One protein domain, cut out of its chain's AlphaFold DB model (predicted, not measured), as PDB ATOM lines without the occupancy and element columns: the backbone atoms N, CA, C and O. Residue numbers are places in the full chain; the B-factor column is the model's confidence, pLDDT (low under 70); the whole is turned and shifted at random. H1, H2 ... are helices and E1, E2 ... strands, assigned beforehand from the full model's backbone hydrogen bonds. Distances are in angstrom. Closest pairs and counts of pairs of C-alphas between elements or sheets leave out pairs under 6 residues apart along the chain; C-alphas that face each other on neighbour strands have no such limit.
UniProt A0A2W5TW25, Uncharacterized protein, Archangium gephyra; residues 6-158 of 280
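Overview. This is residues 6 to 158 of the 280 residues of an uncharacterized protein of Archangium gephyra (UniProt A0A2W5TW25). A long, strongly twisted ribbon of two strands, E2 and E3, runs through the middle; at one end E3 bends and the sheet folds round through E4 and E5 until E5 comes back near E1, while past the other end H4 and the loop of residues 66 to 77 reach outward. Short helices lie round this body: H1 over E2, H6 beside the strands near E5, and H5 grazing the sheet near the bend of E3; residues 27 to 32, of which 27 and 28 belong to H2, stick out. The printed part has 153 residues, with six named helices and six named strands, which follow each other along the chain as H1, E1, H2, H3, E2, H4, E3, E4, E5, E6, H5 and H6, and it is mixed in class, helices and strands; the sheet is branched, E2 having three neighbours, and its neighbour pairs are antiparallel: E1 and E2, E2 and E3, E2 and E6, E3 and E4, and E4 and E5. It is compact, with a radius of gyration of the C-alphas of 16.4 A and spans of 52 by 39 by 26 A.

Arrangement. Start at H1, residues 6 to 12, which lies over E2, residues 49 to 59, at a height over the sheet of 7.9 A; the C-alphas of Leu 11 and Leu 57 are their closest, 7.3 A apart. E1, residues 17 to 19, lies on one side of E2 with E6, residues 127 to 129; look for N 18 and O 55 at 2.8 A, and N 129 and O 49 at 2.8 A. On the other side of E2 is E3, residues 78 to 93, with N 54 and O 83 at 2.8 A. E3, E4, residues 96 to 101, and E5, residues 117 to 120, form a meander, each strand the antiparallel neighbour of the one before; check N 90 and O 98 at 2.8 A, then N 99 and O 118 at 3.0 A. E3 bends by 94 degrees at residue 90, where the C-alphas of Glu 90 and Met 136 are the closest of E3 and H5, residues 136 to 145, at 6.9 A. H6, residues 153 to 157, is on the sheet; its closest C-alphas to E5 are Ala 153 and Arg 117, 4.8 A apart. Every O i to N i+4 pair is within hydrogen-bond range in H1, H5, H6 and H2, residues 22 to 28.

Along the chain. Find C-alpha 6 at (58.839, 39.257, 265.548), where H1 begins. After E1 and H2 comes H3, residues 38 to 41, which only grazes the sheet. E2 then runs 28.9 A, and H4 is residues 62 to 65. E3 begins at C-alpha 78, (71.100, 41.664, 261.262), and runs 33.3 A; E4 runs 15.6 A and E5 9.9 A. Past E6, H5 runs 14.2 A, and H6 ends at C-alpha 157, (68.260, 25.147, 266.976).

Size, cuts and confidence. The C-alphas of Lys 39 and Arg 73, the two farthest apart, are 53.3 A apart. The printed part has no cut; the links H4 to E3 and E4 to E5 are long. No printed residue is under 70 in pLDDT.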
ATOM      1  N   GLU A   6      59.382  40.566 265.168       94.31
ATOM      2  CA  GLU A   6      58.839  39.257 265.548       94.31
ATOM      3  C   GLU A   6      59.560  38.129 264.803       94.31
ATOM      4  O   GLU A   6      60.023  37.170 265.429       94.31
ATOM      5  N   GLU A   7      59.751  38.275 263.489       94.12
ATOM      6  CA  GLU A   7      60.532  37.333 262.683       94.12
ATOM      7  C   GLU A   7      61.989  37.238 263.154       94.12
ATOM      8  O   GLU A   7      62.526  36.135 263.278       94.12
ATOM      9  N   LEU A   8      62.628  38.371 263.474       95.06
ATOM     10  CA  LEU A   8      63.984  38.379 264.027       95.06
ATOM     11  C   LEU A   8      64.054  37.560 265.318       95.06
ATOM     12  O   LEU A   8      64.907  36.684 265.446       95.06
ATOM     13  N   GLN A   9      63.148  37.814 266.263       96.31
ATOM     14  CA  GLN A   9      63.132  37.106 267.539       96.31
ATOM     15  C   GLN A   9      62.842  35.608 267.359       96.31
ATOM     16  O   GLN A   9      63.430  34.778 268.056       96.31
ATOM     17  N   ARG A  10      61.968  35.253 266.410       96.56
ATOM     18  CA  ARG A  10      61.649  33.863 266.062       96.56
ATOM     19  C   ARG A  10      62.851  33.124 265.476       96.56
ATOM     20  O   ARG A  10      63.048  31.954 265.793       96.56
ATOM     21  N   LEU A  11      63.635  33.773 264.617       97.44
ATOM     22  CA  LEU A  11      64.847  33.178 264.053       97.44
ATOM     23  C   LEU A  11      65.946  33.076 265.113       97.44
ATOM     24  O   LEU A  11      66.536  32.012 265.264       97.44
ATOM     25  N   LEU A  12      66.178  34.131 265.902       97.44
ATOM     26  CA  LEU A  12      67.170  34.115 266.984       97.44
ATOM     27  C   LEU A  12      66.899  33.002 267.998       97.44
ATOM     28  O   LEU A  12      67.832  32.322 268.405       97.44
ATOM     29  N   SER A  13      65.641  32.748 268.367       97.25
ATOM     30  CA  SER A  13      65.309  31.654 269.293       97.25
ATOM     31  C   SER A  13      65.535  30.251 268.714       97.25
ATOM     32  O   SER A  13      65.477  29.280 269.462       97.25
ATOM     33  N   ARG A  14      65.817  30.147 267.408       96.38
ATOM     34  CA  ARG A  14      66.008  28.901 266.655       96.38
ATOM     35  C   ARG A  14      67.355  28.862 265.929       96.38
ATOM     36  O   ARG A  14      67.436  28.432 264.782       96.38
ATOM     37  N   GLY A  15      68.405  29.367 266.568       96.81
ATOM     38  CA  GLY A  15      69.759  29.343 266.009       96.81
ATOM     39  C   GLY A  15      69.992  30.291 264.845       96.81
ATOM     40  O   GLY A  15      70.949  30.104 264.109       96.81
ATOM     41  N   GLY A  16      69.146  31.303 264.665       97.44
ATOM     42  CA  GLY A  16      69.290  32.300 263.609       97.44
ATOM     43  C   GLY A  16      68.812  31.829 262.238       97.44
ATOM     44  O   GLY A  16      69.171  32.438 261.234       97.44
ATOM     45  N   TRP A  17      68.000  30.770 262.162       97.69
ATOM     46  CA  TRP A  17      67.472  30.280 260.891       97.69
ATOM     47  C   TRP A  17      66.089  29.624 261.003       97.69
ATOM     48  O   TRP A  17      65.547  29.382 262.083       97.69
ATOM     49  N   GLY A  18      65.486  29.355 259.849       97.25
ATOM     50  CA  GLY A  18      64.275  28.560 259.700       97.25
ATOM     51  C   GLY A  18      64.031  28.193 258.240       97.25
ATOM     52  O   GLY A  18      64.688  28.719 257.346       97.25
ATOM     53  N   LEU A  19      63.077  27.302 257.986       97.50
ATOM     54  CA  LEU A  19      62.633  27.027 256.621       97.50
ATOM     55  C   LEU A  19      61.716  28.143 256.128       97.50
ATOM     56  O   LEU A  19      60.993  28.781 256.903       97.50
ATOM     57  N   ASP A  20      61.799  28.399 254.835       96.50
ATOM     58  CA  ASP A  20      60.921  29.319 254.141       96.50
ATOM     59  C   ASP A  20      59.734  28.599 253.499       96.50
ATOM     60  O   ASP A  20      59.823  27.416 253.175       96.50
ATOM     61  N   ASP A  21      58.632  29.318 253.282       95.81
ATOM     62  CA  ASP A  21      57.447  28.743 252.644       95.81
ATOM     63  C   ASP A  21      57.663  28.648 251.126       95.81
ATOM     64  O   ASP A  21      57.410  29.577 250.351       95.81
ATOM     65  N   ALA A  22      58.156  27.485 250.703       94.38
ATOM     66  CA  ALA A  22      58.406  27.161 249.306       94.38
ATOM     67  C   ALA A  22      57.154  27.303 248.424       94.38
ATOM     68  O   ALA A  22      57.258  27.723 247.267       94.38
ATOM     69  N   GLN A  23      55.973  26.975 248.960       94.62
ATOM     70  CA  GLN A  23      54.709  27.011 248.226       94.62
ATOM     71  C   GLN A  23      54.259  28.457 248.002       94.62
ATOM     72  O   GLN A  23      53.957  28.845 246.869       94.62
ATOM     73  N   ALA A  24      54.270  29.273 249.058       95.00
ATOM     74  CA  ALA A  24      53.953  30.694 248.968       95.00
ATOM     75  C   ALA A  24      54.921  31.413 248.019       95.00
ATOM     76  O   ALA A  24      54.484  32.124 247.111       95.00
ATOM     77  N   ARG A  25      56.227  31.144 248.137       93.62
ATOM     78  CA  ARG A  25      57.240  31.760 247.272       93.62
ATOM     79  C   ARG A  25      57.075  31.381 245.803       93.62
ATOM     80  O   ARG A  25      57.219  32.239 244.932       93.62
ATOM     81  N   GLN A  26      56.776  30.117 245.500       94.50
ATOM     82  CA  GLN A  26      56.533  29.704 244.118       94.50
ATOM     83  C   GLN A  26      55.285  30.386 243.548       94.50
ATOM     84  O   GLN A  26      55.304  30.810 242.394       94.50
ATOM     85  N   LYS A  27      54.231  30.551 244.352       94.50
ATOM     86  CA  LYS A  27      53.012  31.258 243.942       94.50
ATOM     87  C   LYS A  27      53.277  32.735 243.640       94.50
ATOM     88  O   LYS A  27      52.743  33.259 242.666       94.50
ATOM     89  N   GLU A  28      54.093  33.398 244.455       93.81
ATOM     90  CA  GLU A  28      54.481  34.801 244.260       93.81
ATOM     91  C   GLU A  28      55.434  34.996 243.075       93.81
ATOM     92  O   GLU A  28      55.426  36.042 242.430       93.81
ATOM     93  N   SER A  29      56.285  34.009 242.788       91.94
ATOM     94  CA  SER A  29      57.356  34.115 241.791       91.94
ATOM     95  C   SER A  29      57.533  32.820 240.981       91.94
ATOM     96  O   SER A  29      58.607  32.206 241.011       91.94
ATOM     97  N   PRO A  30      56.527  32.413 240.184       90.94
ATOM     98  CA  PRO A  30      56.478  31.090 239.546       90.94
ATOM     99  C   PRO A  30      57.566  30.853 238.493       90.94
ATOM    100  O   PRO A  30      57.839  29.713 238.127       90.94
ATOM    101  N   ALA A  31      58.205  31.918 238.002       90.12
ATOM    102  CA  ALA A  31      59.307  31.830 237.049       90.12
ATOM    103  C   ALA A  31      60.662  31.497 237.705       90.12
ATOM    104  O   ALA A  31      61.613  31.173 236.999       90.12
ATOM    105  N   THR A  32      60.780  31.586 239.036       84.94
ATOM    106  CA  THR A  32      62.082  31.505 239.730       84.94
ATOM    107  C   THR A  32      62.530  30.082 240.066       84.94
ATOM    108  O   THR A  32      63.722  29.865 240.308       84.94
ATOM    109  N   PHE A  33      61.594  29.130 240.116       89.12
ATOM    110  CA  PHE A  33      61.823  27.686 240.232       89.12
ATOM    111  C   PHE A  33      60.502  26.926 240.022       89.12
ATOM    112  O   PHE A  33      59.416  27.503 240.081       89.12
ATOM    113  N   LYS A  34      60.595  25.613 239.785       91.50
ATOM    114  CA  LYS A  34      59.441  24.710 239.706       91.50
ATOM    115  C   LYS A  34      59.465  23.765 240.897       91.50
ATOM    116  O   LYS A  34      60.501  23.180 241.179       91.50
ATOM    117  N   LEU A  35      58.321  23.597 241.550       96.25
ATOM    118  CA  LEU A  35      58.179  22.622 242.626       96.25
ATOM    119  C   LEU A  35      58.145  21.194 242.055       96.25
ATOM    120  O   LEU A  35      57.498  20.969 241.021       96.25
ATOM    121  N   PRO A  36      58.795  20.217 242.708       96.81
ATOM    122  CA  PRO A  36      58.683  18.817 242.330       96.81
ATOM    123  C   PRO A  36      57.233  18.328 242.409       96.81
ATOM    124  O   PRO A  36      56.489  18.647 243.333       96.81
ATOM    125  N   SER A  37      56.816  17.516 241.436       96.75
ATOM    126  CA  SER A  37      55.466  16.942 241.456       96.75
ATOM    127  C   SER A  37      55.300  15.920 242.595       96.75
ATOM    128  O   SER A  37      56.276  15.258 242.962       96.75
ATOM    129  N   PRO A  38      54.068  15.651 243.068       96.62
ATOM    130  CA  PRO A  38      53.821  14.588 244.047       96.62
ATOM    131  C   PRO A  38      54.359  13.213 243.618       96.62
ATOM    132  O   PRO A  38      54.867  12.461 244.443       96.62
ATOM    133  N   LYS A  39      54.326  12.900 242.312       97.19
ATOM    134  CA  LYS A  39      54.887  11.652 241.755       97.19
ATOM    135  C   LYS A  39      56.410  11.567 241.883       97.19
ATOM    136  O   LYS A  39      56.948  10.468 241.937       97.19
ATOM    137  N   VAL A  40      57.093  12.708 241.865       97.19
ATOM    138  CA  VAL A  40      58.544  12.795 242.057       97.19
ATOM    139  C   VAL A  40      58.868  12.669 243.546       97.19
ATOM    140  O   VAL A  40      59.688  11.834 243.912       97.19
ATOM    141  N   LEU A  41      58.152  13.396 244.409       96.94
ATOM    142  CA  LEU A  41      58.339  13.348 245.866       96.94
ATOM    143  C   LEU A  41      58.023  11.970 246.470       96.94
ATOM    144  O   LEU A  41      58.631  11.574 247.459       96.94
ATOM    145  N   ALA A  42      57.111  11.205 245.862       96.12
ATOM    146  CA  ALA A  42      56.808   9.830 246.265       96.12
ATOM    147  C   ALA A  42      57.963   8.835 246.026       96.12
ATOM    148  O   ALA A  42      57.898   7.715 246.520       96.12
ATOM    149  N   LYS A  43      58.998   9.214 245.263       96.50
ATOM    150  CA  LYS A  43      60.183   8.377 244.995       96.50
ATOM    151  C   LYS A  43      61.344   8.644 245.951       96.50
ATOM    152  O   LYS A  43      62.390   8.011 245.811       96.50
ATOM    153  N   LEU A  44      61.206   9.616 246.851       96.75
ATOM    154  CA  LEU A  44      62.240   9.932 247.828       96.75
ATOM    155  C   LEU A  44      62.507   8.726 248.733       96.75
ATOM    156  O   LEU A  44      61.589   8.013 249.126       96.75
ATOM    157  N   ARG A  45      63.784   8.498 249.019       95.44
ATOM    158  CA  ARG A  45      64.293   7.460 249.919       95.44
ATOM    159  C   ARG A  45      65.630   7.938 250.491       95.44
ATOM    160  O   ARG A  45      66.249   8.810 249.870       95.44
ATOM    161  N   PRO A  46      66.073   7.381 251.629       96.94
ATOM    162  CA  PRO A  46      67.388   7.670 252.181       96.94
ATOM    163  C   PRO A  46      68.498   7.636 251.121       96.94
ATOM    164  O   PRO A  46      68.484   6.772 250.242       96.94
ATOM    165  N   GLY A  47      69.415   8.600 251.186       96.56
ATOM    166  CA  GLY A  47      70.510   8.791 250.234       96.56
ATOM    167  C   GLY A  47      70.174   9.636 248.998       96.56
ATOM    168  O   GLY A  47      71.078  10.022 248.266       96.56
ATOM    169  N   HIS A  48      68.905   9.963 248.730       97.75
ATOM    170  CA  HIS A  48      68.585  10.982 247.718       97.75
ATOM    171  C   HIS A  48      68.882  12.387 248.240       97.75
ATOM    172  O   HIS A  48      68.802  12.628 249.444       97.75
ATOM    173  N   SER A  49      69.134  13.335 247.337       98.00
ATOM    174  CA  SER A  49      69.321  14.733 247.729       98.00
ATOM    175  C   SER A  49      68.047  15.538 247.504       98.00
ATOM    176  O   SER A  49      67.336  15.366 246.512       98.00
ATOM    177  N   VAL A  50      67.757  16.453 248.419       98.25
ATOM    178  CA  VAL A  50      66.666  17.420 248.293       98.25
ATOM    179  C   VAL A  50      67.199  18.821 248.511       98.25
ATOM    180  O   VAL A  50      68.142  19.021 249.272       98.25
ATOM    181  N   ARG A  51      66.585  19.809 247.868       98.31
ATOM    182  CA  ARG A  51      66.909  21.217 248.090       98.31
ATOM    183  C   ARG A  51      65.752  21.914 248.780       98.31
ATOM    184  O   ARG A  51      64.605  21.758 248.357       98.31
ATOM    185  N   LEU A  52      66.063  22.715 249.793       98.25
ATOM    186  CA  LEU A  52      65.108  23.545 250.532       98.25
ATOM    187  C   LEU A  52      65.490  25.025 250.407       98.25
ATOM    188  O   LEU A  52      66.575  25.361 249.923       98.25
ATOM    189  N   ILE A  53      64.601  25.912 250.857       97.81
ATOM    190  CA  ILE A  53      64.891  27.340 251.034       97.81
ATOM    191  C   ILE A  53      64.964  27.631 252.528       97.81
ATOM    192  O   ILE A  53      64.019  27.367 253.270       97.81
ATOM    193  N   PHE A  54      66.080  28.200 252.959       97.94
ATOM    194  CA  PHE A  54      66.324  28.576 254.340       97.94
ATOM    195  C   PHE A  54      66.275  30.088 254.478       97.94
ATOM    196  O   PHE A  54      66.952  30.796 253.738       97.94
ATOM    197  N   LYS A  55      65.527  30.567 255.465       97.25
ATOM    198  CA  LYS A  55      65.694  31.897 256.044       97.25
ATOM    199  C   LYS A  55      66.835  31.840 257.043       97.25
ATOM    200  O   LYS A  55      66.785  31.033 257.965       97.25
ATOM    201  N   VAL A  56      67.838  32.688 256.881       96.94
ATOM    202  CA  VAL A  56      69.023  32.733 257.747       96.94
ATOM    203  C   VAL A  56      69.343  34.173 258.123       96.94
ATOM    204  O   VAL A  56      69.178  35.082 257.308       96.94
ATOM    205  N   LEU A  57      69.782  34.397 259.357       97.12
ATOM    206  CA  LEU A  57      70.259  35.698 259.801       97.12
ATOM    207  C   LEU A  57      71.702  35.899 259.349       97.12
ATOM    208  O   LEU A  57      72.582  35.062 259.558       97.12
ATOM    209  N   ASP A  58      71.954  37.054 258.752       96.00
ATOM    210  CA  ASP A  58      73.277  37.465 258.315       96.00
ATOM    211  C   ASP A  58      73.560  38.893 258.769       96.00
ATOM    212  O   ASP A  58      72.645  39.669 259.059       96.00
ATOM    213  N   LEU A  59      74.843  39.240 258.817       95.94
ATOM    214  CA  LEU A  59      75.262  40.620 258.998       95.94
ATOM    215  C   LEU A  59      74.789  41.441 257.790       95.94
ATOM    216  O   LEU A  59      74.869  40.981 256.646       95.94
ATOM    217  N   ALA A  60      74.284  42.641 258.053       95.56
ATOM    218  CA  ALA A  60      73.922  43.593 257.019       95.56
ATOM    219  C   ALA A  60      75.142  43.936 256.159       95.56
ATOM    220  O   ALA A  60      76.263  44.039 256.657       95.56
ATOM    221  N   ASP A  61      74.907  44.120 254.869       94.88
ATOM    222  CA  ASP A  61      75.929  44.497 253.907       94.88
ATOM    223  C   ASP A  61      75.478  45.738 253.127       94.88
ATOM    224  O   ASP A  61      74.331  45.838 252.682       94.88
ATOM    225  N   MET A  62      76.393  46.692 252.945       94.00
ATOM    226  CA  MET A  62      76.088  47.957 252.276       94.00
ATOM    227  C   MET A  62      75.656  47.769 250.822       94.00
ATOM    228  O   MET A  62      74.802  48.512 250.344       94.00
ATOM    229  N   VAL A  63      76.209  46.783 250.116       94.88
ATOM    230  CA  VAL A  63      75.903  46.528 248.706       94.88
ATOM    231  C   VAL A  63      74.516  45.925 248.553       94.88
ATOM    232  O   VAL A  63      73.731  46.363 247.715       94.88
ATOM    233  N   ARG A  64      74.211  44.912 249.366       94.44
ATOM    234  CA  ARG A  64      72.960  44.156 249.272       94.44
ATOM    235  C   ARG A  64      71.791  44.865 249.949       94.44
ATOM    236  O   ARG A  64      70.704  44.948 249.382       94.44
ATOM    237  N   ASP A  65      72.004  45.332 251.176       94.19
ATOM    238  CA  ASP A  65      70.934  45.784 252.068       94.19
ATOM    239  C   ASP A  65      70.852  47.307 252.179       94.19
ATOM    240  O   ASP A  65      69.865  47.815 252.719       94.19
ATOM    241  N   GLN A  66      71.871  48.023 251.682       93.38
ATOM    242  CA  GLN A  66      72.054  49.468 251.871       93.38
ATOM    243  C   GLN A  66      72.061  49.857 253.357       93.38
ATOM    244  O   GLN A  66      71.512  50.882 253.763       93.38
ATOM    245  N   LEU A  67      72.656  48.993 254.183       93.81
ATOM    246  CA  LEU A  67      72.765  49.157 255.623       93.81
ATOM    247  C   LEU A  67      74.183  48.840 256.082       93.81
ATOM    248  O   LEU A  67      74.769  47.838 255.673       93.81
ATOM    249  N   GLU A  68      74.703  49.680 256.973       94.19
ATOM    250  CA  GLU A  68      76.005  49.450 257.589       94.19
ATOM    251  C   GLU A  68      75.977  48.143 258.400       94.19
ATOM    252  O   GLU A  68      75.007  47.908 259.133       94.19
ATOM    253  N   PRO A  69      77.037  47.317 258.365       95.31
ATOM    254  CA  PRO A  69      77.089  46.065 259.123       95.31
ATOM    255  C   PRO A  69      76.950  46.285 260.633       95.31
ATOM    256  O   PRO A  69      76.474  45.413 261.360       95.31
ATOM    257  N   TYR A  70      77.339  47.464 261.118       96.31
ATOM    258  CA  TYR A  70      77.270  47.832 262.522       96.31
ATOM    259  C   TYR A  70      76.512  49.143 262.705       96.31
ATOM    260  O   TYR A  70      76.676  50.092 261.946       96.31
ATOM    261  N   SER A  71      75.697  49.216 263.756       94.06
ATOM    262  CA  SER A  71      75.045  50.466 264.155       94.06
ATOM    263  C   SER A  71      76.072  51.488 264.659       94.06
ATOM    264  O   SER A  71      77.203  51.138 264.992       94.06
ATOM    265  N   GLY A  72      75.661  52.747 264.855       91.56
ATOM    266  CA  GLY A  72      76.520  53.772 265.473       91.56
ATOM    267  C   GLY A  72      76.991  53.442 266.902       91.56
ATOM    268  O   GLY A  72      77.933  54.046 267.399       91.56
ATOM    269  N   ARG A  73      76.373  52.453 267.567       91.56
ATOM    270  CA  ARG A  73      76.826  51.899 268.861       91.56
ATOM    271  C   ARG A  73      77.742  50.680 268.703       91.56
ATOM    272  O   ARG A  73      78.115  50.046 269.685       91.56
ATOM    273  N   GLY A  74      78.070  50.314 267.468       92.19
ATOM    274  CA  GLY A  74      78.940  49.203 267.127       92.19
ATOM    275  C   GLY A  74      78.322  47.813 267.299       92.19
ATOM    276  O   GLY A  74      79.083  46.850 267.374       92.19
ATOM    277  N   GLN A  75      76.995  47.698 267.403       94.19
ATOM    278  CA  GLN A  75      76.293  46.406 267.463       94.19
ATOM    279  C   GLN A  75      76.008  45.880 266.052       94.19
ATOM    280  O   GLN A  75      75.671  46.716 265.206       94.19
ATOM    281  N   PRO A  76      76.111  44.557 265.802       96.06
ATOM    282  CA  PRO A  76      75.721  43.959 264.527       96.06
ATOM    283  C   PRO A  76      74.309  44.383 264.120       96.06
ATOM    284  O   PRO A  76      73.389  44.375 264.939       96.06
ATOM    285  N   GLN A  77      74.138  44.762 262.857       95.88
ATOM    286  CA  GLN A  77      72.823  44.923 262.249       95.88
ATOM    287  C   GLN A  77      72.517  43.651 261.473       95.88
ATOM    288  O   GLN A  77      73.255  43.304 260.556       95.88
ATOM    289  N   LEU A  78      71.464  42.940 261.870       96.06
ATOM    290  CA  LEU A  78      71.100  41.664 261.262       96.06
ATOM    291  C   LEU A  78      69.981  41.838 260.244       96.06
ATOM    292  O   LEU A  78      69.048  42.620 260.442       96.06
ATOM    293  N   VAL A  79      70.067  41.062 259.173       95.88
ATOM    294  CA  VAL A  79      69.050  40.958 258.127       95.88
ATOM    295  C   VAL A  79      68.727  39.492 257.862       95.88
ATOM    296  O   VAL A  79      69.519  38.608 258.183       95.88
ATOM    297  N   VAL A  80      67.570  39.230 257.254       95.75
ATOM    298  CA  VAL A  80      67.220  37.884 256.781       95.75
ATOM    299  C   VAL A  80      67.659  37.717 255.338       95.75
ATOM    300  O   VAL A  80      67.308  38.516 254.471       95.75
ATOM    301  N   GLN A  81      68.385  36.637 255.095       93.31
ATOM    302  CA  GLN A  81      68.746  36.142 253.779       93.31
ATOM    303  C   GLN A  81      68.013  34.847 253.480       93.31
ATOM    304  O   GLN A  81      67.551  34.153 254.386       93.31
ATOM    305  N   HIS A  82      67.915  34.540 252.189       94.50
ATOM    306  CA  HIS A  82      67.352  33.287 251.719       94.50
ATOM    307  C   HIS A  82      68.427  32.503 250.984       94.50
ATOM    308  O   HIS A  82      68.956  32.971 249.976       94.50
ATOM    309  N   GLU A  83      68.724  31.307 251.471       95.56
ATOM    310  CA  GLU A  83      69.701  30.410 250.862       95.56
ATOM    311  C   GLU A  83      69.006  29.135 250.384       95.56
ATOM    312  O   GLU A  83      68.163  28.565 251.077       95.56
ATOM    313  N   ARG A  84      69.338  28.695 249.167       96.19
ATOM    314  CA  ARG A  84      68.865  27.423 248.615       96.19
ATOM    315  C   ARG A  84      69.943  26.387 248.860       96.19
ATOM    316  O   ARG A  84      71.003  26.478 248.246       96.19
ATOM    317  N   MET A  85      69.677  25.428 249.734       97.81
ATOM    318  CA  MET A  85      70.691  24.466 250.163       97.81
ATOM    319  C   MET A  85      70.197  23.035 250.015       97.81
ATOM    320  O   MET A  85      69.009  22.753 250.185       97.81
ATOM    321  N   TRP A  86      71.130  22.170 249.645       98.00
ATOM    322  CA  TRP A  86      70.980  20.741 249.471       98.00
ATOM    323  C   TRP A  86      71.190  20.003 250.786       98.00
ATOM    324  O   TRP A  86      72.036  20.366 251.608       98.00
ATOM    325  N   LEU A  87      70.405  18.949 250.954       98.06
ATOM    326  CA  LEU A  87      70.504  18.003 252.042       98.06
ATOM    327  C   LEU A  87      70.453  16.598 251.467       98.06
ATOM    328  O   LEU A  87      69.645  16.336 250.571       98.06
ATOM    329  N   TRP A  88      71.218  15.684 252.048       97.69
ATOM    330  CA  TRP A  88      70.944  14.267 251.870       97.69
ATOM    331  C   TRP A  88      69.769  13.873 252.747       97.69
ATOM    332  O   TRP A  88      69.733  14.204 253.932       97.69
ATOM    333  N   LEU A  89      68.802  13.164 252.181       97.75
ATOM    334  CA  LEU A  89      67.706  12.583 252.934       97.75
ATOM    335  C   LEU A  89      68.248  11.418 253.769       97.75
ATOM    336  O   LEU A  89      68.740  10.440 253.217       97.75
ATOM    337  N   GLU A  90      68.147  11.515 255.090       96.69
ATOM    338  CA  GLU A  90      68.632  10.490 256.017       96.69
ATOM    339  C   GLU A  90      67.531   9.470 256.316       96.69
ATOM    340  O   GLU A  90      67.727   8.269 256.148       96.69
ATOM    341  N   CYS A  91      66.348   9.937 256.722       96.00
ATOM    342  CA  CYS A  91      65.217   9.071 257.039       96.00
ATOM    343  C   CYS A  91      63.867   9.801 256.962       96.00
ATOM    344  O   CYS A  91      63.795  11.029 256.846       96.00
ATOM    345  N   GLU A  92      62.786   9.022 257.020       95.69
ATOM    346  CA  GLU A  92      61.429   9.521 257.261       95.69
ATOM    347  C   GLU A  92      61.082   9.330 258.749       95.69
ATOM    348  O   GLU A  92      61.412   8.299 259.338       95.69
ATOM    349  N   ASP A  93      60.406  10.311 259.349       93.75
ATOM    350  CA  ASP A  93      59.890  10.264 260.719       93.75
ATOM    351  C   ASP A  93      58.431  10.753 260.748       93.75
ATOM    352  O   ASP A  93      58.139  11.952 260.855       93.75
ATOM    353  N   GLY A  94      57.501   9.804 260.601       92.56
ATOM    354  CA  GLY A  94      56.078  10.090 260.425       92.56
ATOM    355  C   GLY A  94      55.823  10.879 259.140       92.56
ATOM    356  O   GLY A  94      56.248  10.473 258.062       92.56
ATOM    357  N   ASP A  95      55.153  12.028 259.260       92.06
ATOM    358  CA  ASP A  95      54.905  12.942 258.132       92.06
ATOM    359  C   ASP A  95      56.101  13.861 257.816       92.06
ATOM    360  O   ASP A  95      56.059  14.645 256.861       92.06
ATOM    361  N   ALA A  96      57.166  13.796 258.620       96.12
ATOM    362  CA  ALA A  96      58.372  14.584 258.429       96.12
ATOM    363  C   ALA A  96      59.491  13.772 257.771       96.12
ATOM    364  O   ALA A  96      59.546  12.545 257.821       96.12
ATOM    365  N   LEU A  97      60.427  14.501 257.185       97.62
ATOM    366  CA  LEU A  97      61.677  14.021 256.634       97.62
ATOM    367  C   LEU A  97      62.822  14.616 257.453       97.62
ATOM    368  O   LEU A  97      62.750  15.777 257.871       97.62
ATOM    369  N   ILE A  98      63.870  13.827 257.667       97.69
ATOM    370  CA  ILE A  98      65.124  14.283 258.263       97.69
ATOM    371  C   ILE A  98      66.200  14.241 257.193       97.69
ATOM    372  O   ILE A  98      66.398  13.214 256.545       97.69
ATOM    373  N   GLY A  99      66.897  15.355 257.009       97.56
ATOM    374  CA  GLY A  99      68.020  15.442 256.086       97.56
ATOM    375  C   GLY A  99      69.238  16.070 256.734       97.56
ATOM    376  O   GLY A  99      69.114  16.831 257.689       97.56
ATOM    377  N   VAL A 100      70.409  15.755 256.198       97.62
ATOM    378  CA  VAL A 100      71.698  16.273 256.654       97.62
ATOM    379  C   VAL A 100      72.171  17.334 255.673       97.62
ATOM    380  O   VAL A 100      72.267  17.074 254.474       97.62
ATOM    381  N   LEU A 101      72.432  18.542 256.172       97.56
ATOM    382  CA  LEU A 101      72.841  19.672 255.346       97.56
ATOM    383  C   LEU A 101      74.204  19.429 254.686       97.56
ATOM    384  O   LEU A 101      75.195  19.197 255.374       97.56
ATOM    385  N   MET A 102      74.255  19.564 253.361       95.88
ATOM    386  CA  MET A 102      75.476  19.383 252.570       95.88
ATOM    387  C   MET A 102      76.249  20.693 252.385       95.88
ATOM    388  O   MET A 102      77.473  20.699 252.283       95.88
ATOM    389  N   ASN A 103      75.537  21.818 252.282       94.69
ATOM    390  CA  ASN A 103      76.148  23.115 252.003       94.69
ATOM    391  C   ASN A 103      76.740  23.758 253.255       94.69
ATOM    392  O   ASN A 103      76.167  23.673 254.338       94.69
ATOM    393  N   THR A 104      77.821  24.514 253.064       92.19
ATOM    394  CA  THR A 104      78.279  25.524 254.023       92.19
ATOM    395  C   THR A 104      77.439  26.783 253.847       92.19
ATOM    396  O   THR A 104      77.542  27.404 252.785       92.19
ATOM    397  N   PRO A 105      76.609  27.173 254.834       93.00
ATOM    398  CA  PRO A 105      75.800  28.378 254.711       93.00
ATOM    399  C   PRO A 105      76.679  29.611 254.535       93.00
ATOM    400  O   PRO A 105      77.718  29.750 255.187       93.00
ATOM    401  N   ALA A 106      76.253  30.532 253.677       91.56
ATOM    402  CA  ALA A 106      76.951  31.796 253.515       91.56
ATOM    403  C   ALA A 106      76.706  32.717 254.715       91.56
ATOM    404  O   ALA A 106      77.557  33.555 254.997       91.56
ATOM    405  N   SER A 107      75.565  32.610 255.397       93.69
ATOM    406  CA  SER A 107      75.191  33.447 256.541       93.69
ATOM    407  C   SER A 107      76.171  33.390 257.716       93.69
ATOM    408  O   SER A 107      76.764  32.357 258.010       93.69
ATOM    409  N   THR A 108      76.310  34.507 258.427       93.31
ATOM    410  CA  THR A 108      77.254  34.622 259.554       93.31
ATOM    411  C   THR A 108      76.622  34.539 260.930       93.31
ATOM    412  O   THR A 108      77.346  34.322 261.899       93.31
ATOM    413  N   HIS A 109      75.308  34.739 261.033       95.75
ATOM    414  CA  HIS A 109      74.570  34.799 262.296       95.75
ATOM    415  C   HIS A 109      73.552  33.662 262.384       95.75
ATOM    416  O   HIS A 109      72.415  33.849 262.801       95.75
ATOM    417  N   SER A 110      73.987  32.475 261.971       95.06
ATOM    418  CA  SER A 110      73.244  31.234 262.093       95.06
ATOM    419  C   SER A 110      74.132  30.155 262.710       95.06
ATOM    420  O   SER A 110      75.350  30.156 262.514       95.06
ATOM    421  N   ARG A 111      73.511  29.220 263.428       94.75
ATOM    422  CA  ARG A 111      74.121  27.976 263.922       94.75
ATOM    423  C   ARG A 111      74.005  26.825 262.933       94.75
ATOM    424  O   ARG A 111      74.442  25.716 263.227       94.75
ATOM    425  N   LEU A 112      73.387  27.074 261.785       94.56
ATOM    426  CA  LEU A 112      73.319  26.113 260.703       94.56
ATOM    427  C   LEU A 112      74.730  25.897 260.131       94.56
ATOM    428  O   LEU A 112      75.414  26.854 259.775       94.56
ATOM    429  N   LEU A 113      75.160  24.640 260.056       93.25
ATOM    430  CA  LEU A 113      76.480  24.218 259.582       93.25
ATOM    431  C   LEU A 113      76.323  22.967 258.708       93.25
ATOM    432  O   LEU A 113      75.334  22.243 258.886       93.25
ATOM    433  N   PRO A 114      77.274  22.671 257.800       94.62
ATOM    434  CA  PRO A 114      77.324  21.361 257.161       94.62
ATOM    435  C   PRO A 114      77.256  20.252 258.216       94.62
ATOM    436  O   PRO A 114      77.868  20.369 259.277       94.62
ATOM    437  N   GLY A 115      76.486  19.203 257.939       95.31
ATOM    438  CA  GLY A 115      76.281  18.087 258.863       95.31
ATOM    439  C   GLY A 115      75.104  18.288 259.820       95.31
ATOM    440  O   GLY A 115      74.716  17.349 260.513       95.31
ATOM    441  N   ALA A 116      74.485  19.473 259.854       96.06
ATOM    442  CA  ALA A 116      73.294  19.702 260.665       96.06
ATOM    443  C   ALA A 116      72.098  18.889 260.157       96.06
ATOM    444  O   ALA A 116      71.720  18.981 258.983       96.06
ATOM    445  N   ARG A 117      71.459  18.143 261.065       96.69
ATOM    446  CA  ARG A 117      70.159  17.518 260.809       96.69
ATOM    447  C   ARG A 117      69.051  18.565 260.781       96.69
ATOM    448  O   ARG A 117      68.882  19.352 261.711       96.69
ATOM    449  N   VAL A 118      68.247  18.526 259.729       97.38
ATOM    450  CA  VAL A 118      67.113  19.418 259.502       97.38
ATOM    451  C   VAL A 118      65.857  18.579 259.345       97.38
ATOM    452  O   VAL A 118      65.805  17.663 258.527       97.38
ATOM    453  N   ARG A 119      64.825  18.928 260.116       97.25
ATOM    454  CA  ARG A 119      63.477  18.371 259.979       97.25
ATOM    455  C   ARG A 119      62.652  19.233 259.028       97.25
ATOM    456  O   ARG A 119      62.564  20.441 259.232       97.25
ATOM    457  N   PHE A 120      62.024  18.613 258.037       97.81
ATOM    458  CA  PHE A 120      61.193  19.279 257.029       97.81
ATOM    459  C   PHE A 120      60.068  18.356 256.543       97.81
ATOM    460  O   PHE A 120      59.957  17.211 256.970       97.81
ATOM    461  N   THR A 121      59.210  18.845 255.659       97.81
ATOM    462  CA  THR A 121      58.122  18.095 255.024       97.81
ATOM    463  C   THR A 121      58.299  18.078 253.508       97.81
ATOM    464  O   THR A 121      59.037  18.874 252.930       97.81
ATOM    465  N   LYS A 122      57.552  17.213 252.816       97.06
ATOM    466  CA  LYS A 122      57.537  17.187 251.341       97.06
ATOM    467  C   LYS A 122      57.096  18.523 250.719       97.06
ATOM    468  O   LYS A 122      57.455  18.786 249.576       97.06
ATOM    469  N   ALA A 123      56.356  19.362 251.450       96.69
ATOM    470  CA  ALA A 123      55.929  20.680 250.980       96.69
ATOM    471  C   ALA A 123      57.068  21.717 250.952       96.69
ATOM    472  O   ALA A 123      56.989  22.667 250.173       96.69
ATOM    473  N   ASP A 124      58.124  21.510 251.744       97.69
ATOM    474  CA  ASP A 124      59.289  22.402 251.825       97.69
ATOM    475  C   ASP A 124      60.291  22.173 250.676       97.69
ATOM    476  O   ASP A 124      61.174  22.996 250.427       97.69
ATOM    477  N   VAL A 125      60.168  21.045 249.965       97.81
ATOM    478  CA  VAL A 125      61.111  20.617 248.927       97.81
ATOM    479  C   VAL A 125      60.927  21.424 247.644       97.81
ATOM    480  O   VAL A 125      59.865  21.399 247.021       97.81
ATOM    481  N   ILE A 126      61.998  22.092 247.204       97.38
ATOM    482  CA  ILE A 126      62.025  22.897 245.972       97.38
ATOM    483  C   ILE A 126      62.787  22.251 244.820       97.38
ATOM    484  O   ILE A 126      62.676  22.717 243.689       97.38
ATOM    485  N   ASP A 127      63.584  21.222 245.095       97.25
ATOM    486  CA  ASP A 127      64.301  20.449 244.083       97.25
ATOM    487  C   ASP A 127      64.678  19.073 244.631       97.25
ATOM    488  O   ASP A 127      64.757  18.897 245.850       97.25
ATOM    489  N   VAL A 128      64.917  18.116 243.741       97.12
ATOM    490  CA  VAL A 128      65.377  16.774 244.109       97.12
ATOM    491  C   VAL A 128      66.452  16.297 243.146       97.12
ATOM    492  O   VAL A 128      66.359  16.536 241.944       97.12
ATOM    493  N   ASP A 129      67.418  15.557 243.672       96.25
ATOM    494  CA  ASP A 129      68.315  14.724 242.885       96.25
ATOM    495  C   ASP A 129      68.041  13.256 243.231       96.25
ATOM    496  O   ASP A 129      68.120  12.846 244.394       96.25
ATOM    497  N   LEU A 130      67.628  12.499 242.211       93.00
ATOM    498  CA  LEU A 130      67.256  11.087 242.306       93.00
ATOM    499  C   LEU A 130      68.287  10.166 241.637       93.00
ATOM    500  O   LEU A 130      68.003   8.968 241.504       93.00
ATOM    501  N   GLU A 131      69.434  10.696 241.187       86.38
ATOM    502  CA  GLU A 131      70.592   9.869 240.823       86.38
ATOM    503  C   GLU A 131      70.925   8.914 241.985       86.38
ATOM    504  O   GLU A 131      70.521   9.199 243.121       86.38
ATOM    505  N   PRO A 132      71.531   7.732 241.716       84.25
ATOM    506  CA  PRO A 132      71.511   6.611 242.650       84.25
ATOM    507  C   PRO A 132      71.796   7.064 244.082       84.25
ATOM    508  O   PRO A 132      72.767   7.793 244.286       84.25
ATOM    509  N   PRO A 133      70.944   6.679 245.055       88.75
ATOM    510  CA  PRO A 133      71.065   7.177 246.415       88.75
ATOM    511  C   PRO A 133      72.472   6.903 246.930       88.75
ATOM    512  O   PRO A 133      73.001   5.803 246.740       88.75
ATOM    513  N   VAL A 134      73.051   7.907 247.577       91.94
ATOM    514  CA  VAL A 134      74.368   7.772 248.191       91.94
ATOM    515  C   VAL A 134      74.309   6.777 249.346       91.94
ATOM    516  O   VAL A 134      73.261   6.569 249.970       91.94
ATOM    517  N   ASP A 135      75.452   6.171 249.656       95.38
ATOM    518  CA  ASP A 135      75.606   5.453 250.914       95.38
ATOM    519  C   ASP A 135      75.718   6.483 252.041       95.38
ATOM    520  O   ASP A 135      76.779   7.063 252.269       95.38
ATOM    521  N   MET A 136      74.606   6.705 252.746       93.81
ATOM    522  CA  MET A 136      74.544   7.670 253.844       93.81
ATOM    523  C   MET A 136      75.656   7.454 254.863       93.81
ATOM    524  O   MET A 136      76.223   8.421 255.347       93.81
ATOM    525  N   LYS A 137      76.012   6.208 255.189       93.94
ATOM    526  CA  LYS A 137      77.066   5.972 256.175       93.94
ATOM    527  C   LYS A 137      78.405   6.516 255.674       93.94
ATOM    528  O   LYS A 137      79.072   7.239 256.409       93.94
ATOM    529  N   ALA A 138      78.763   6.189 254.435       94.38
ATOM    530  CA  ALA A 138      80.014   6.628 253.831       94.38
ATOM    531  C   ALA A 138      80.089   8.161 253.710       94.38
ATOM    532  O   ALA A 138      81.126   8.746 254.014       94.38
ATOM    533  N   GLU A 139      78.991   8.816 253.326       94.00
ATOM    534  CA  GLU A 139      78.944  10.280 253.213       94.00
ATOM    535  C   GLU A 139      79.095  10.980 254.569       94.00
ATOM    536  O   GLU A 139      79.837  11.955 254.688       94.00
ATOM    537  N   LEU A 140      78.439  10.474 255.618       92.94
ATOM    538  CA  LEU A 140      78.552  11.056 256.958       92.94
ATOM    539  C   LEU A 140      79.958  10.859 257.548       92.94
ATOM    540  O   LEU A 140      80.503  11.792 258.137       92.94
ATOM    541  N   GLU A 141      80.578   9.692 257.335       94.31
ATOM    542  CA  GLU A 141      81.981   9.441 257.708       94.31
ATOM    543  C   GLU A 141      82.940  10.378 256.947       94.31
ATOM    544  O   GLU A 141      83.883  10.919 257.530       94.31
ATOM    545  N   ALA A 142      82.684  10.628 255.657       93.19
ATOM    546  CA  ALA A 142      83.472  11.559 254.854       93.19
ATOM    547  C   ALA A 142      83.325  13.015 255.331       93.19
ATOM    548  O   ALA A 142      84.323  13.732 255.419       93.19
ATOM    549  N   MET A 143      82.110  13.460 255.676       92.56
ATOM    550  CA  MET A 143      81.889  14.791 256.254       92.56
ATOM    551  C   MET A 143      82.643  14.975 257.570       92.56
ATOM    552  O   MET A 143      83.324  15.988 257.750       92.56
ATOM    553  N   GLU A 144      82.571  13.989 258.466       92.94
ATOM    554  CA  GLU A 144      83.288  14.026 259.739       92.94
ATOM    555  C   GLU A 144      84.805  14.107 259.524       92.94
ATOM    556  O   GLU A 144      85.469  14.942 260.142       92.94
ATOM    557  N   ALA A 145      85.348  13.335 258.577       93.56
ATOM    558  CA  ALA A 145      86.763  13.391 258.209       93.56
ATOM    559  C   ALA A 145      87.195  14.763 257.650       93.56
ATOM    560  O   ALA A 145      88.352  15.154 257.805       93.56
ATOM    561  N   MET A 146      86.275  15.514 257.037       89.88
ATOM    562  CA  MET A 146      86.496  16.896 256.588       89.88
ATOM    563  C   MET A 146      86.305  17.942 257.701       89.88
ATOM    564  O   MET A 146      86.447  19.137 257.442       89.88
ATOM    565  N   GLY A 147      86.002  17.522 258.933       90.12
ATOM    566  CA  GLY A 147      85.779  18.412 260.075       90.12
ATOM    567  C   GLY A 147      84.341  18.915 260.213       90.12
ATOM    568  O   GLY A 147      84.098  19.859 260.963       90.12
ATOM    569  N   PHE A 148      83.388  18.289 259.520       89.62
ATOM    570  CA  PHE A 148      81.959  18.586 259.609       89.62
ATOM    571  C   PHE A 148      81.212  17.389 260.210       89.62
ATOM    572  O   PHE A 148      80.537  16.661 259.483       89.62
ATOM    573  N   PRO A 149      81.354  17.127 261.522       90.50
ATOM    574  CA  PRO A 149      80.646  16.021 262.150       90.50
ATOM    575  C   PRO A 149      79.135  16.227 262.035       90.50
ATOM    576  O   PRO A 149      78.644  17.357 261.980       90.50
ATOM    577  N   VAL A 150      78.389  15.127 262.048       89.38
ATOM    578  CA  VAL A 150      76.929  15.198 262.074       89.38
ATOM    579  C   VAL A 150      76.478  15.853 263.371       89.38
ATOM    580  O   VAL A 150      76.859  15.428 264.463       89.38
ATOM    581  N   LEU A 151      75.655  16.889 263.246       87.88
ATOM    582  CA  LEU A 151      75.109  17.622 264.377       87.88
ATOM    583  C   LEU A 151      73.636  17.275 264.541       87.88
ATOM    584  O   LEU A 151      72.851  17.338 263.588       87.88
ATOM    585  N   ASP A 152      73.247  16.967 265.773       87.56
ATOM    586  CA  ASP A 152      71.839  16.813 266.109       87.56
ATOM    587  C   ASP A 152      71.078  18.121 265.887       87.56
ATOM    588  O   ASP A 152      71.609  19.222 266.073       87.56
ATOM    589  N   ALA A 153      69.804  17.997 265.508       83.38
ATOM    590  CA  ALA A 153      68.958  19.139 265.170       83.38
ATOM    591  C   ALA A 153      68.902  20.177 266.305       83.38
ATOM    592  O   ALA A 153      68.906  21.382 266.048       83.38
ATOM    593  N   ASP A 154      68.925  19.719 267.558       89.56
ATOM    594  CA  ASP A 154      68.885  20.583 268.736       89.56
ATOM    595  C   ASP A 154      70.087  21.527 268.818       89.56
ATOM    596  O   ASP A 154      69.931  22.657 269.277       89.56
ATOM    597  N   VAL A 155      71.266  21.117 268.331       90.12
ATOM    598  CA  VAL A 155      72.473  21.960 268.312       90.12
ATOM    599  C   VAL A 155      72.272  23.152 267.379       90.12
ATOM    600  O   VAL A 155      72.527  24.295 267.765       90.12
ATOM    601  N   ALA A 156      71.756  22.901 266.174       91.94
ATOM    602  CA  ALA A 156      71.482  23.945 265.190       91.94
ATOM    603  C   ALA A 156      70.306  24.850 265.598       91.94
ATOM    604  O   ALA A 156      70.195  25.962 265.086       91.94
ATOM    605  N   LEU A 157      69.435  24.404 266.510       95.31
ATOM    606  CA  LEU A 157      68.260  25.147 266.976       95.31
ATOM    607  C   LEU A 157      68.492  25.945 268.270       95.31
ATOM    608  O   LEU A 157      67.603  26.695 268.672       95.31
ATOM    609  N   GLN A 158      69.655  25.830 268.919       96.06
ATOM    610  CA  GLN A 158      69.958  26.609 270.127       96.06
ATOM    611  C   GLN A 158      69.883  28.112 269.858       96.06
ATOM    612  O   GLN A 158      70.370  28.578 268.834       96.06
TER     613      GLN A 158